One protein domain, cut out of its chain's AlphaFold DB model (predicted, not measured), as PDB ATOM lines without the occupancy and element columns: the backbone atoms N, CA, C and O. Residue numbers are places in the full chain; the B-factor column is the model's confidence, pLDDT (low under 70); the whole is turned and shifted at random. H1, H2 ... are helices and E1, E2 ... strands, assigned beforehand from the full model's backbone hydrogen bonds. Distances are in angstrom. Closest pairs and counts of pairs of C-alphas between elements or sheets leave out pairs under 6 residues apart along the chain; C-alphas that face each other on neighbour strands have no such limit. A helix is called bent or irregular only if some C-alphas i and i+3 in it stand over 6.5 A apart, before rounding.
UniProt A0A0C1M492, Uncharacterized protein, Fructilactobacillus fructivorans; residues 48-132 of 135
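Overview. This is residues 48 to 132 of the 135 residues of an uncharacterized protein of Fructilactobacillus fructivorans (UniProt A0A0C1M492). A long helix, H2, is followed by a longer bent one, H3, which folds back across it and runs on past its start to a tail of E1 and H4. The 85 printed residues, mostly helix, have H1, H2, H3, E1 and H4 in that order. The whole is a loose rod of 52 by 23 by 22 A, with a radius of gyration of the C-alphas of 16.0 A.

Along the chain. H1, residues 52 to 56, begins at C-alpha 52 (155.793, 122.321, 138.513). H2, residues 60 to 81, is 31.1 A long. H3, residues 85 to 114, assigned as one helix by its hydrogen bonds, is bent: C-alphas 94 and 97 are 6.7 A apart. Its arms are H3a, residues 85 to 94, 14.3 A, and H3b, residues 97 to 114, 24.7 A. E1, residues 117 to 119, pairs with no named strand. H4, residues 122 to 130, ends at C-alpha 130 (146.615, 122.782, 165.752).

Arrangement. H1 and H2 touch only at the corner, closest C-alphas Ser 54 and Thr 63, 5.8 A. H2 touches H3a, closest C-alphas Ala 74 and Ala 89, 5.1 A, at a steep tilt of 57 degrees, opposite ways. H2 touches H3b, closest C-alphas Asn 62 and Phe 108, 6.8 A. In H3b 11 of 14 O i to N i+4 pairs are within hydrogen-bond range.

Size, cuts and confidence. The printed part has no cut. Residues 112 to 132 are under pLDDT 70.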
ATOM      1  N   VAL A  48     160.605 117.324 144.777       74.44
ATOM      2  CA  VAL A  48     161.169 116.616 143.611       74.44
ATOM      3  C   VAL A  48     161.082 117.446 142.330       74.44
ATOM      4  O   VAL A  48     161.981 117.400 141.498       74.44
ATOM      5  N   PHE A  49     160.000 118.202 142.157       71.19
ATOM      6  CA  PHE A  49     159.700 118.904 140.908       71.19
ATOM      7  C   PHE A  49     159.795 120.432 141.025       71.19
ATOM      8  O   PHE A  49     159.480 121.138 140.065       71.19
ATOM      9  N   GLY A  50     160.186 120.955 142.191       73.94
ATOM     10  CA  GLY A  50     160.254 122.390 142.449       73.94
ATOM     11  C   GLY A  50     158.890 123.049 142.245       73.94
ATOM     12  O   GLY A  50     157.938 122.804 142.987       73.94
ATOM     13  N   ILE A  51     158.788 123.871 141.200       71.06
ATOM     14  CA  ILE A  51     157.622 124.715 140.929       71.06
ATOM     15  C   ILE A  51     156.485 124.041 140.147       71.06
ATOM     16  O   ILE A  51     155.321 124.432 140.284       71.06
ATOM     17  N   TRP A  52     156.780 122.999 139.366       72.00
ATOM     18  CA  TRP A  52     155.793 122.321 138.513       72.00
ATOM     19  C   TRP A  52     154.508 121.868 139.235       72.00
ATOM     20  O   TRP A  52     153.419 122.091 138.704       72.00
ATOM     21  N   PRO A  53     154.560 121.309 140.462       67.25
ATOM     22  CA  PRO A  53     153.359 120.897 141.186       67.25
ATOM     23  C   PRO A  53     152.436 122.062 141.542       67.25
ATOM     24  O   PRO A  53     151.227 121.866 141.648       67.25
ATOM     25  N   SER A  54     152.990 123.258 141.755       71.75
ATOM     26  CA  SER A  54     152.198 124.440 142.093       71.75
ATOM     27  C   SER A  54     151.490 125.005 140.856       71.75
ATOM     28  O   SER A  54     150.353 125.465 140.968       71.75
ATOM     29  N   VAL A  55     152.104 124.887 139.672       75.81
ATOM     30  CA  VAL A  55     151.491 125.275 138.387       75.81
ATOM     31  C   VAL A  55     150.303 124.372 138.058       75.81
ATOM     32  O   VAL A  55     149.205 124.864 137.816       75.81
ATOM     33  N   PHE A  56     150.476 123.048 138.131       75.50
ATOM     34  CA  PHE A  56     149.387 122.103 137.840       75.50
ATOM     35  C   PHE A  56     148.236 122.159 138.848       75.50
ATOM     36  O   PHE A  56     147.110 121.780 138.537       75.50
ATOM     37  N   ARG A  57     148.498 122.666 140.054       69.62
ATOM     38  CA  ARG A  57     147.484 122.892 141.089       69.62
ATOM     39  C   ARG A  57     146.634 124.145 140.834       69.62
ATOM     40  O   ARG A  57     145.654 124.356 141.544       69.62
ATOM     41  N   GLY A  58     146.993 124.975 139.851       69.38
ATOM     42  CA  GLY A  58     146.281 126.215 139.540       69.38
ATOM     43  C   GLY A  58     146.446 127.309 140.599       69.38
ATOM     44  O   GLY A  58     145.652 128.250 140.629       69.38
ATOM     45  N   ASP A  59     147.454 127.217 141.477       72.88
ATOM     46  CA  ASP A  59     147.759 128.287 142.433       72.88
ATOM     47  C   ASP A  59     148.838 129.222 141.888       72.88
ATOM     48  O   ASP A  59     149.993 129.215 142.322       72.88
ATOM     49  N   PHE A  60     148.426 130.037 140.916       72.56
ATOM     50  CA  PHE A  60     149.313 130.966 140.224       72.56
ATOM     51  C   PHE A  60     149.884 132.073 141.123       72.56
ATOM     52  O   PHE A  60     150.941 132.630 140.831       72.56
ATOM     53  N   TYR A  61     149.208 132.403 142.225       75.69
ATOM     54  CA  TYR A  61     149.694 133.442 143.131       75.69
ATOM     55  C   TYR A  61     150.935 132.958 143.877       75.69
ATOM     56  O   TYR A  61     151.976 133.613 143.871       75.69
ATOM     57  N   ASN A  62     150.848 131.758 144.450       76.94
ATOM     58  CA  ASN A  62     151.970 131.182 145.170       76.94
ATOM     59  C   ASN A  62     153.092 130.735 144.221       76.94
ATOM     60  O   ASN A  62     154.254 130.904 144.579       76.94
ATOM     61  N   THR A  63     152.792 130.282 142.990       79.81
ATOM     62  CA  THR A  63     153.855 130.047 141.989       79.81
ATOM     63  C   THR A  63     154.628 131.322 141.680       79.81
ATOM     64  O   THR A  63     155.850 131.290 141.629       79.81
ATOM     65  N   LEU A  64     153.938 132.449 141.469       82.12
ATOM     66  CA  LEU A  64     154.605 133.710 141.139       82.12
ATOM     67  C   LEU A  64     155.427 134.228 142.319       82.12
ATOM     68  O   LEU A  64     156.533 134.719 142.113       82.12
ATOM     69  N   CYS A  65     154.927 134.067 143.547       84.19
ATOM     70  CA  CYS A  65     155.682 134.398 144.752       84.19
ATOM     71  C   CYS A  65     156.978 133.578 144.850       84.19
ATOM     72  O   CYS A  65     158.041 134.150 145.078       84.19
ATOM     73  N   MET A  66     156.909 132.267 144.602       82.31
ATOM     74  CA  MET A  66     158.084 131.392 144.588       82.31
ATOM     75  C   MET A  66     159.108 131.807 143.536       82.31
ATOM     76  O   MET A  66     160.274 131.977 143.871       82.31
ATOM     77  N   ILE A  67     158.669 132.047 142.293       85.88
ATOM     78  CA  ILE A  67     159.553 132.508 141.208       85.88
ATOM     79  C   ILE A  67     160.220 133.823 141.594       85.88
ATOM     80  O   ILE A  67     161.423 133.973 141.415       85.88
ATOM     81  N   GLY A  68     159.445 134.776 142.120       87.81
ATOM     82  CA  GLY A  68     159.964 136.080 142.516       87.81
ATOM     83  C   GLY A  68     161.035 135.967 143.599       87.81
ATOM     84  O   GLY A  68     162.100 136.564 143.472       87.81
ATOM     85  N   VAL A  69     160.782 135.170 144.638       88.62
ATOM     86  CA  VAL A  69     161.730 134.956 145.740       88.62
ATOM     87  C   VAL A  69     162.980 134.210 145.265       88.62
ATOM     88  O   VAL A  69     164.085 134.662 145.560       88.62
ATOM     89  N   ASP A  70     162.831 133.138 144.485       87.12
ATOM     90  CA  ASP A  70     163.960 132.371 143.943       87.12
ATOM     91  C   ASP A  70     164.823 133.235 143.010       87.12
ATOM     92  O   ASP A  70     166.052 133.193 143.071       87.12
ATOM     93  N   PHE A  71     164.197 134.085 142.192       89.12
ATOM     94  CA  PHE A  71     164.901 135.012 141.310       89.12
ATOM     95  C   PHE A  71     165.677 136.078 142.092       89.12
ATOM     96  O   PHE A  71     166.845 136.334 141.797       89.12
ATOM     97  N   ILE A  72     165.065 136.670 143.125       90.94
ATOM     98  CA  ILE A  72     165.743 137.631 144.007       90.94
ATOM     99  C   ILE A  72     166.930 136.965 144.710       90.94
ATOM    100  O   ILE A  72     168.013 137.543 144.761       90.94
ATOM    101  N   LEU A  73     166.767 135.741 145.211       89.00
ATOM    102  CA  LEU A  73     167.851 134.986 145.838       89.00
ATOM    103  C   LEU A  73     168.986 134.677 144.861       89.00
ATOM    104  O   LEU A  73     170.146 134.864 145.220       89.00
ATOM    105  N   ALA A  74     168.676 134.284 143.625       88.94
ATOM    106  CA  ALA A  74     169.688 134.082 142.591       88.94
ATOM    107  C   ALA A  74     170.446 135.386 142.283       88.94
ATOM    108  O   ALA A  74     171.671 135.369 142.151       88.94
ATOM    109  N   MET A  75     169.758 136.533 142.240       89.12
ATOM    110  CA  MET A  75     170.384 137.856 142.086       89.12
ATOM    111  C   MET A  75     171.305 138.211 143.250       89.12
ATOM    112  O   MET A  75     172.446 138.614 143.031       89.12
ATOM    113  N   VAL A  76     170.842 138.026 144.484       92.00
ATOM    114  CA  VAL A  76     171.646 138.284 145.683       92.00
ATOM    115  C   VAL A  76     172.870 137.371 145.717       92.00
ATOM    116  O   VAL A  76     173.975 137.839 145.973       92.00
ATOM    117  N   LEU A  77     172.712 136.087 145.395       90.31
ATOM    118  CA  LEU A  77     173.814 135.129 145.371       90.31
ATOM    119  C   LEU A  77     174.846 135.480 144.291       90.31
ATOM    120  O   LEU A  77     176.043 135.459 144.568       90.31
ATOM    121  N   THR A  78     174.391 135.875 143.098       91.00
ATOM    122  CA  THR A  78     175.238 136.402 142.008       91.00
ATOM    123  C   THR A  78     176.054 137.604 142.491       91.00
ATOM    124  O   THR A  78     177.264 137.649 142.297       91.00
ATOM    125  N   PHE A  79     175.413 138.555 143.178       91.00
ATOM    126  CA  PHE A  79     176.076 139.743 143.713       91.00
ATOM    127  C   PHE A  79     177.106 139.416 144.808       91.00
ATOM    128  O   PHE A  79     178.186 139.999 144.824       91.00
ATOM    129  N   LEU A  80     176.795 138.478 145.707       91.25
ATOM    130  CA  LEU A  80     177.665 138.116 146.833       91.25
ATOM    131  C   LEU A  80     178.863 137.250 146.428       91.25
ATOM    132  O   LEU A  80     179.944 137.395 146.989       91.25
ATOM    133  N   THR A  81     178.664 136.322 145.493       89.31
ATOM    134  CA  THR A  81     179.684 135.331 145.106       89.31
ATOM    135  C   THR A  81     180.445 135.715 143.840       89.31
ATOM    136  O   THR A  81     181.504 135.154 143.572       89.31
ATOM    137  N   GLY A  82     179.911 136.646 143.041       87.31
ATOM    138  CA  GLY A  82     180.435 136.978 141.715       87.31
ATOM    139  C   GLY A  82     180.230 135.875 140.669       87.31
ATOM    140  O   GLY A  82     180.751 135.987 139.560       87.31
ATOM    141  N   LEU A  83     179.494 134.804 140.998       87.75
ATOM    142  CA  LEU A  83     179.149 133.741 140.056       87.75
ATOM    143  C   LEU A  83     178.162 134.248 139.000       87.75
ATOM    144  O   LEU A  83     177.360 135.139 139.260       87.75
ATOM    145  N   ASN A  84     178.176 133.639 137.812       89.25
ATOM    146  CA  ASN A  84     177.189 133.936 136.773       89.25
ATOM    147  C   ASN A  84     175.763 133.603 137.244       89.25
ATOM    148  O   ASN A  84     175.550 132.605 137.933       89.25
ATOM    149  N   ILE A  85     174.778 134.364 136.754       87.31
ATOM    150  CA  ILE A  85     173.345 134.177 137.052       87.31
ATOM    151  C   ILE A  85     172.850 132.739 136.829       87.31
ATOM    152  O   ILE A  85     171.978 132.255 137.540       87.31
ATOM    153  N   ALA A  86     173.410 132.033 135.843       88.06
ATOM    154  CA  ALA A  86     173.035 130.653 135.556       88.06
ATOM    155  C   ALA A  86     173.520 129.680 136.644       88.06
ATOM    156  O   ALA A  86     172.805 128.744 136.995       88.06
ATOM    157  N   ALA A  87     174.718 129.912 137.193       88.06
ATOM    158  CA  ALA A  87     175.286 129.079 138.248       88.06
ATOM    159  C   ALA A  87     174.561 129.313 139.579       88.06
ATOM    160  O   ALA A  87     174.143 128.357 140.226       88.06
ATOM    161  N   SER A  88     174.313 130.576 139.936       87.88
ATOM    162  CA  SER A  88     173.539 130.918 141.132       87.88
ATOM    163  C   SER A  88     172.095 130.410 141.056       87.88
ATOM    164  O   SER A  88     171.582 129.873 142.036       87.88
ATOM    165  N   ALA A  89     171.447 130.495 139.890       86.88
ATOM    166  CA  ALA A  89     170.108 129.943 139.692       86.88
ATOM    167  C   ALA A  89     170.064 128.417 139.875       86.88
ATOM    168  O   ALA A  89     169.103 127.906 140.447       86.88
ATOM    169  N   TYR A  90     171.096 127.690 139.436       86.88
ATOM    170  CA  TYR A  90     171.191 126.244 139.649       86.88
ATOM    171  C   TYR A  90     171.296 125.882 141.137       86.88
ATOM    172  O   TYR A  90     170.590 124.987 141.601       86.88
ATOM    173  N   GLU A  91     172.120 126.602 141.903       86.19
ATOM    174  CA  GLU A  91     172.254 126.380 143.350       86.19
ATOM    175  C   GLU A  91     170.943 126.647 144.097       86.19
ATOM    176  O   GLU A  91     170.502 125.834 144.914       86.19
ATOM    177  N   VAL A  92     170.275 127.756 143.770       86.00
ATOM    178  CA  VAL A  92     168.968 128.101 144.342       86.00
ATOM    179  C   VAL A  92     167.935 127.033 143.983       86.00
ATOM    180  O   VAL A  92     167.231 126.554 144.871       86.00
ATOM    181  N   PHE A  93     167.889 126.588 142.725       83.69
ATOM    182  CA  PHE A  93     166.970 125.540 142.276       83.69
ATOM    183  C   PHE A  93     167.204 124.192 142.970       83.69
ATOM    184  O   PHE A  93     166.265 123.418 143.121       83.69
ATOM    185  N   LEU A  94     168.426 123.901 143.416       83.12
ATOM    186  CA  LEU A  94     168.742 122.652 144.108       83.12
ATOM    187  C   LEU A  94     168.337 122.693 145.591       83.12
ATOM    188  O   LEU A  94     167.852 121.698 146.128       83.12
ATOM    189  N   ILE A  95     168.509 123.840 146.252       83.25
ATOM    190  CA  ILE A  95     168.341 123.969 147.709       83.25
ATOM    191  C   ILE A  95     166.926 124.431 148.087       83.25
ATOM    192  O   ILE A  95     166.343 123.949 149.063       83.25
ATOM    193  N   MET A  96     166.333 125.343 147.313       81.75
ATOM    194  CA  MET A  96     165.027 125.930 147.628       81.75
ATOM    195  C   MET A  96     163.836 124.962 147.603       81.75
ATOM    196  O   MET A  96     162.941 125.157 148.428       81.75
ATOM    197  N   PRO A  97     163.776 123.896 146.779       82.12
ATOM    198  CA  PRO A  97     162.665 122.939 146.811       82.12
ATOM    199  C   PRO A  97     162.424 122.328 148.195       82.12
ATOM    200  O   PRO A  97     161.278 122.077 148.579       82.12
ATOM    201  N   LEU A  98     163.491 122.137 148.980       84.38
ATOM    202  CA  LEU A  98     163.394 121.664 150.357       84.38
ATOM    203  C   LEU A  98     162.707 122.696 151.252       84.38
ATOM    204  O   LEU A  98     161.750 122.352 151.943       84.38
ATOM    205  N   ALA A  99     163.144 123.957 151.210       84.06
ATOM    206  CA  ALA A  99     162.534 125.040 151.980       84.06
ATOM    207  C   ALA A  99     161.065 125.257 151.576       84.06
ATOM    208  O   ALA A  99     160.168 125.314 152.424       84.06
ATOM    209  N   TRP A 100     160.795 125.279 150.270       80.56
ATOM    210  CA  TRP A 100     159.454 125.423 149.723       80.56
ATOM    211  C   TRP A 100     158.534 124.260 150.087       80.56
ATOM    212  O   TRP A 100     157.367 124.501 150.378       80.56
ATOM    213  N   SER A 101     159.031 123.022 150.167       79.06
ATOM    214  CA  SER A 101     158.227 121.865 150.590       79.06
ATOM    215  C   SER A 101     157.576 122.052 151.971       79.06
ATOM    216  O   SER A 101     156.468 121.554 152.204       79.06
ATOM    217  N   PHE A 102     158.225 122.802 152.870       78.56
ATOM    218  CA  PHE A 102     157.683 123.148 154.187       78.56
ATOM    219  C   PHE A 102     156.838 124.431 154.170       78.56
ATOM    220  O   PHE A 102     155.759 124.463 154.763       78.56
ATOM    221  N   VAL A 103     157.306 125.489 153.499       76.06
ATOM    222  CA  VAL A 103     156.693 126.831 153.575       76.06
ATOM    223  C   VAL A 103     155.489 126.988 152.644       76.06
ATOM    224  O   VAL A 103     154.504 127.636 153.002       76.06
ATOM    225  N   TYR A 104     155.522 126.371 151.464       68.44
ATOM    226  CA  TYR A 104     154.481 126.520 150.446       68.44
ATOM    227  C   TYR A 104     153.099 126.157 150.962       68.44
ATOM    228  O   TYR A 104     152.131 126.883 150.751       68.44
ATOM    229  N   ASN A 105     153.011 125.031 151.667       72.69
ATOM    230  CA  ASN A 105     151.728 124.504 152.091       72.69
ATOM    231  C   ASN A 105     151.045 125.458 153.083       72.69
ATOM    232  O   ASN A 105     149.839 125.668 153.022       72.69
ATOM    233  N   MET A 106     151.831 126.129 153.930       69.00
ATOM    234  CA  MET A 106     151.350 127.195 154.809       69.00
ATOM    235  C   MET A 106     150.854 128.419 154.028       69.00
ATOM    236  O   MET A 106     149.783 128.952 154.322       69.00
ATOM    237  N   MET A 107     151.629 128.876 153.042       73.31
ATOM    238  CA  MET A 107     151.286 130.034 152.209       73.31
ATOM    239  C   MET A 107     149.999 129.789 151.406       73.31
ATOM    240  O   MET A 107     149.141 130.667 151.322       73.31
ATOM    241  N   PHE A 108     149.817 128.564 150.913       72.06
ATOM    242  CA  PHE A 108     148.609 128.092 150.239       72.06
ATOM    243  C   PHE A 108     147.356 128.241 151.107       72.06
ATOM    244  O   PHE A 108     146.380 128.866 150.688       72.06
ATOM    245  N   PHE A 109     147.388 127.738 152.345       67.81
ATOM    246  CA  PHE A 109     146.249 127.873 153.256       67.81
ATOM    247  C   PHE A 109     145.968 129.332 153.639       67.81
ATOM    248  O   PHE A 109     144.803 129.725 153.680       67.81
ATOM    249  N   ARG A 110     147.004 130.158 153.834       70.62
ATOM    250  CA  ARG A 110     146.845 131.602 154.089       70.62
ATOM    251  C   ARG A 110     146.192 132.346 152.929       70.62
ATOM    252  O   ARG A 110     145.318 133.182 153.136       70.62
ATOM    253  N   HIS A 111     146.579 132.025 151.698       73.00
ATOM    254  CA  HIS A 111     145.963 132.615 150.512       73.00
ATOM    255  C   HIS A 111     144.491 132.221 150.370       73.00
ATOM    256  O   HIS A 111     143.642 133.051 150.050       73.00
ATOM    257  N   LEU A 112     144.164 130.959 150.661       68.69
ATOM    258  CA  LEU A 112     142.780 130.489 150.660       68.69
ATOM    259  C   LEU A 112     141.926 131.204 151.713       68.69
ATOM    260  O   LEU A 112     140.795 131.575 151.410       68.69
ATOM    261  N   GLN A 113     142.468 131.474 152.903       67.44
ATOM    262  CA  GLN A 113     141.779 132.278 153.919       67.44
ATOM    263  C   GLN A 113     141.470 133.690 153.420       67.44
ATOM    264  O   GLN A 113     140.335 134.143 153.538       67.44
ATOM    265  N   ASN A 114     142.451 134.359 152.806       68.69
ATOM    266  CA  ASN A 114     142.262 135.699 152.241       68.69
ATOM    267  C   ASN A 114     141.203 135.724 151.126       68.69
ATOM    268  O   ASN A 114     140.566 136.746 150.903       68.69
ATOM    269  N   LYS A 115     140.989 134.592 150.445       66.88
ATOM    270  CA  LYS A 115     139.939 134.406 149.432       66.88
ATOM    271  C   LYS A 115     138.565 134.030 150.006       66.88
ATOM    272  O   LYS A 115     137.664 133.725 149.231       66.88
ATOM    273  N   GLY A 116     138.395 134.010 151.330       62.88
ATOM    274  CA  GLY A 116     137.116 133.699 151.979       62.88
ATOM    275  C   GLY A 116     136.795 132.205 152.082       62.88
ATOM    276  O   GLY A 116     135.648 131.841 152.342       62.88
ATOM    277  N   PHE A 117     137.784 131.319 151.897       62.41
ATOM    278  CA  PHE A 117     137.583 129.888 152.124       62.41
ATOM    279  C   PHE A 117     137.505 129.599 153.627       62.41
ATOM    280  O   PHE A 117     138.425 129.903 154.388       62.41
ATOM    281  N   VAL A 118     136.412 128.964 154.045       63.59
ATOM    282  CA  VAL A 118     136.161 128.562 155.433       63.59
ATOM    283  C   VAL A 118     136.288 127.034 155.524       63.59
ATOM    284  O   VAL A 118     135.884 126.327 154.593       63.59
ATOM    285  N   PRO A 119     136.871 126.480 156.602       59.38
ATOM    286  CA  PRO A 119     136.859 125.036 156.825       59.38
ATOM    287  C   PRO A 119     135.416 124.523 156.945       59.38
ATOM    288  O   PRO A 119     134.629 125.062 157.719       59.38
ATOM    289  N   ILE A 120     135.081 123.478 156.182       57.91
ATOM    290  CA  ILE A 120     133.729 122.879 156.163       57.91
ATOM    291  C   ILE A 120     133.492 122.007 157.403       57.91
ATOM    292  O   ILE A 120     132.376 121.890 157.900       57.91
ATOM    293  N   ASP A 121     134.557 121.383 157.906       59.22
ATOM    294  CA  ASP A 121     134.501 120.337 158.925       59.22
ATOM    295  C   ASP A 121     135.148 120.818 160.237       59.22
ATOM    296  O   ASP A 121     136.231 121.417 160.221       59.22
ATOM    297  N   LYS A 122     134.521 120.511 161.384       58.34
ATOM    298  CA  LYS A 122     135.051 120.812 162.730       58.34
ATOM    299  C   LYS A 122     136.441 120.192 162.926       58.34
ATOM    300  O   LYS A 122     137.311 120.830 163.512       58.34
ATOM    301  N   ARG A 123     136.688 119.013 162.339       60.88
ATOM    302  CA  ARG A 123     138.002 118.343 162.332       60.88
ATOM    303  C   ARG A 123     139.038 119.091 161.490       60.88
ATOM    304  O   ARG A 123     140.190 119.209 161.901       60.88
ATOM    305  N   SER A 124     138.644 119.610 160.323       56.12
ATOM    306  CA  SER A 124     139.536 120.417 159.475       56.12
ATOM    307  C   SER A 124     139.904 121.724 160.176       56.12
ATOM    308  O   SER A 124     141.071 122.103 160.171       56.12
ATOM    309  N   ALA A 125     138.941 122.367 160.846       59.00
ATOM    310  CA  ALA A 125     139.182 123.558 161.657       59.00
ATOM    311  C   ALA A 125     140.147 123.278 162.823       59.00
ATOM    312  O   ALA A 125     141.061 124.063 163.065       59.00
ATOM    313  N   GLU A 126     140.001 122.143 163.509       60.69
ATOM    314  CA  GLU A 126     140.879 121.754 164.615       60.69
ATOM    315  C   GLU A 126     142.297 121.389 164.147       60.69
ATOM    316  O   GLU A 126     143.272 121.814 164.764       60.69
ATOM    317  N   LEU A 127     142.440 120.691 163.013       62.06
ATOM    318  CA  LEU A 127     143.739 120.413 162.383       62.06
ATOM    319  C   LEU A 127     144.467 121.697 161.985       62.06
ATOM    320  O   LEU A 127     145.653 121.842 162.266       62.06
ATOM    321  N   LEU A 128     143.742 122.628 161.369       61.44
ATOM    322  CA  LEU A 128     144.252 123.919 160.920       61.44
ATOM    323  C   LEU A 128     144.621 124.854 162.085       61.44
ATOM    324  O   LEU A 128     145.594 125.610 161.994       61.44
ATOM    325  N   LYS A 129     143.877 124.778 163.195       61.06
ATOM    326  CA  LYS A 129     144.180 125.486 164.445       61.06
ATOM    327  C   LYS A 129     145.387 124.863 165.153       61.06
ATOM    328  O   LYS A 129     146.276 125.582 165.598       61.06
ATOM    329  N   ARG A 130     145.480 123.528 165.180       61.56
ATOM    330  CA  ARG A 130     146.615 122.782 165.752       61.56
ATOM    331  C   ARG A 130     147.913 123.014 164.981       61.56
ATOM    332  O   ARG A 130     148.973 123.100 165.589       61.56
ATOM    333  N   SER A 131     147.844 123.134 163.658       58.88
ATOM    334  CA  SER A 131     149.000 123.423 162.805       58.88
ATOM    335  C   SER A 131     149.348 124.915 162.728       58.88
ATOM    336  O   SER A 131     150.189 125.291 161.915       58.88
ATOM    337  N   HIS A 132     148.709 125.765 163.544       60.47
ATOM    338  CA  HIS A 132     148.930 127.216 163.583       60.47
ATOM    339  C   HIS A 132     148.690 127.932 162.237       60.47
ATOM    340  O   HIS A 132     149.191 129.034 162.006       60.47
TER     341      HIS A 132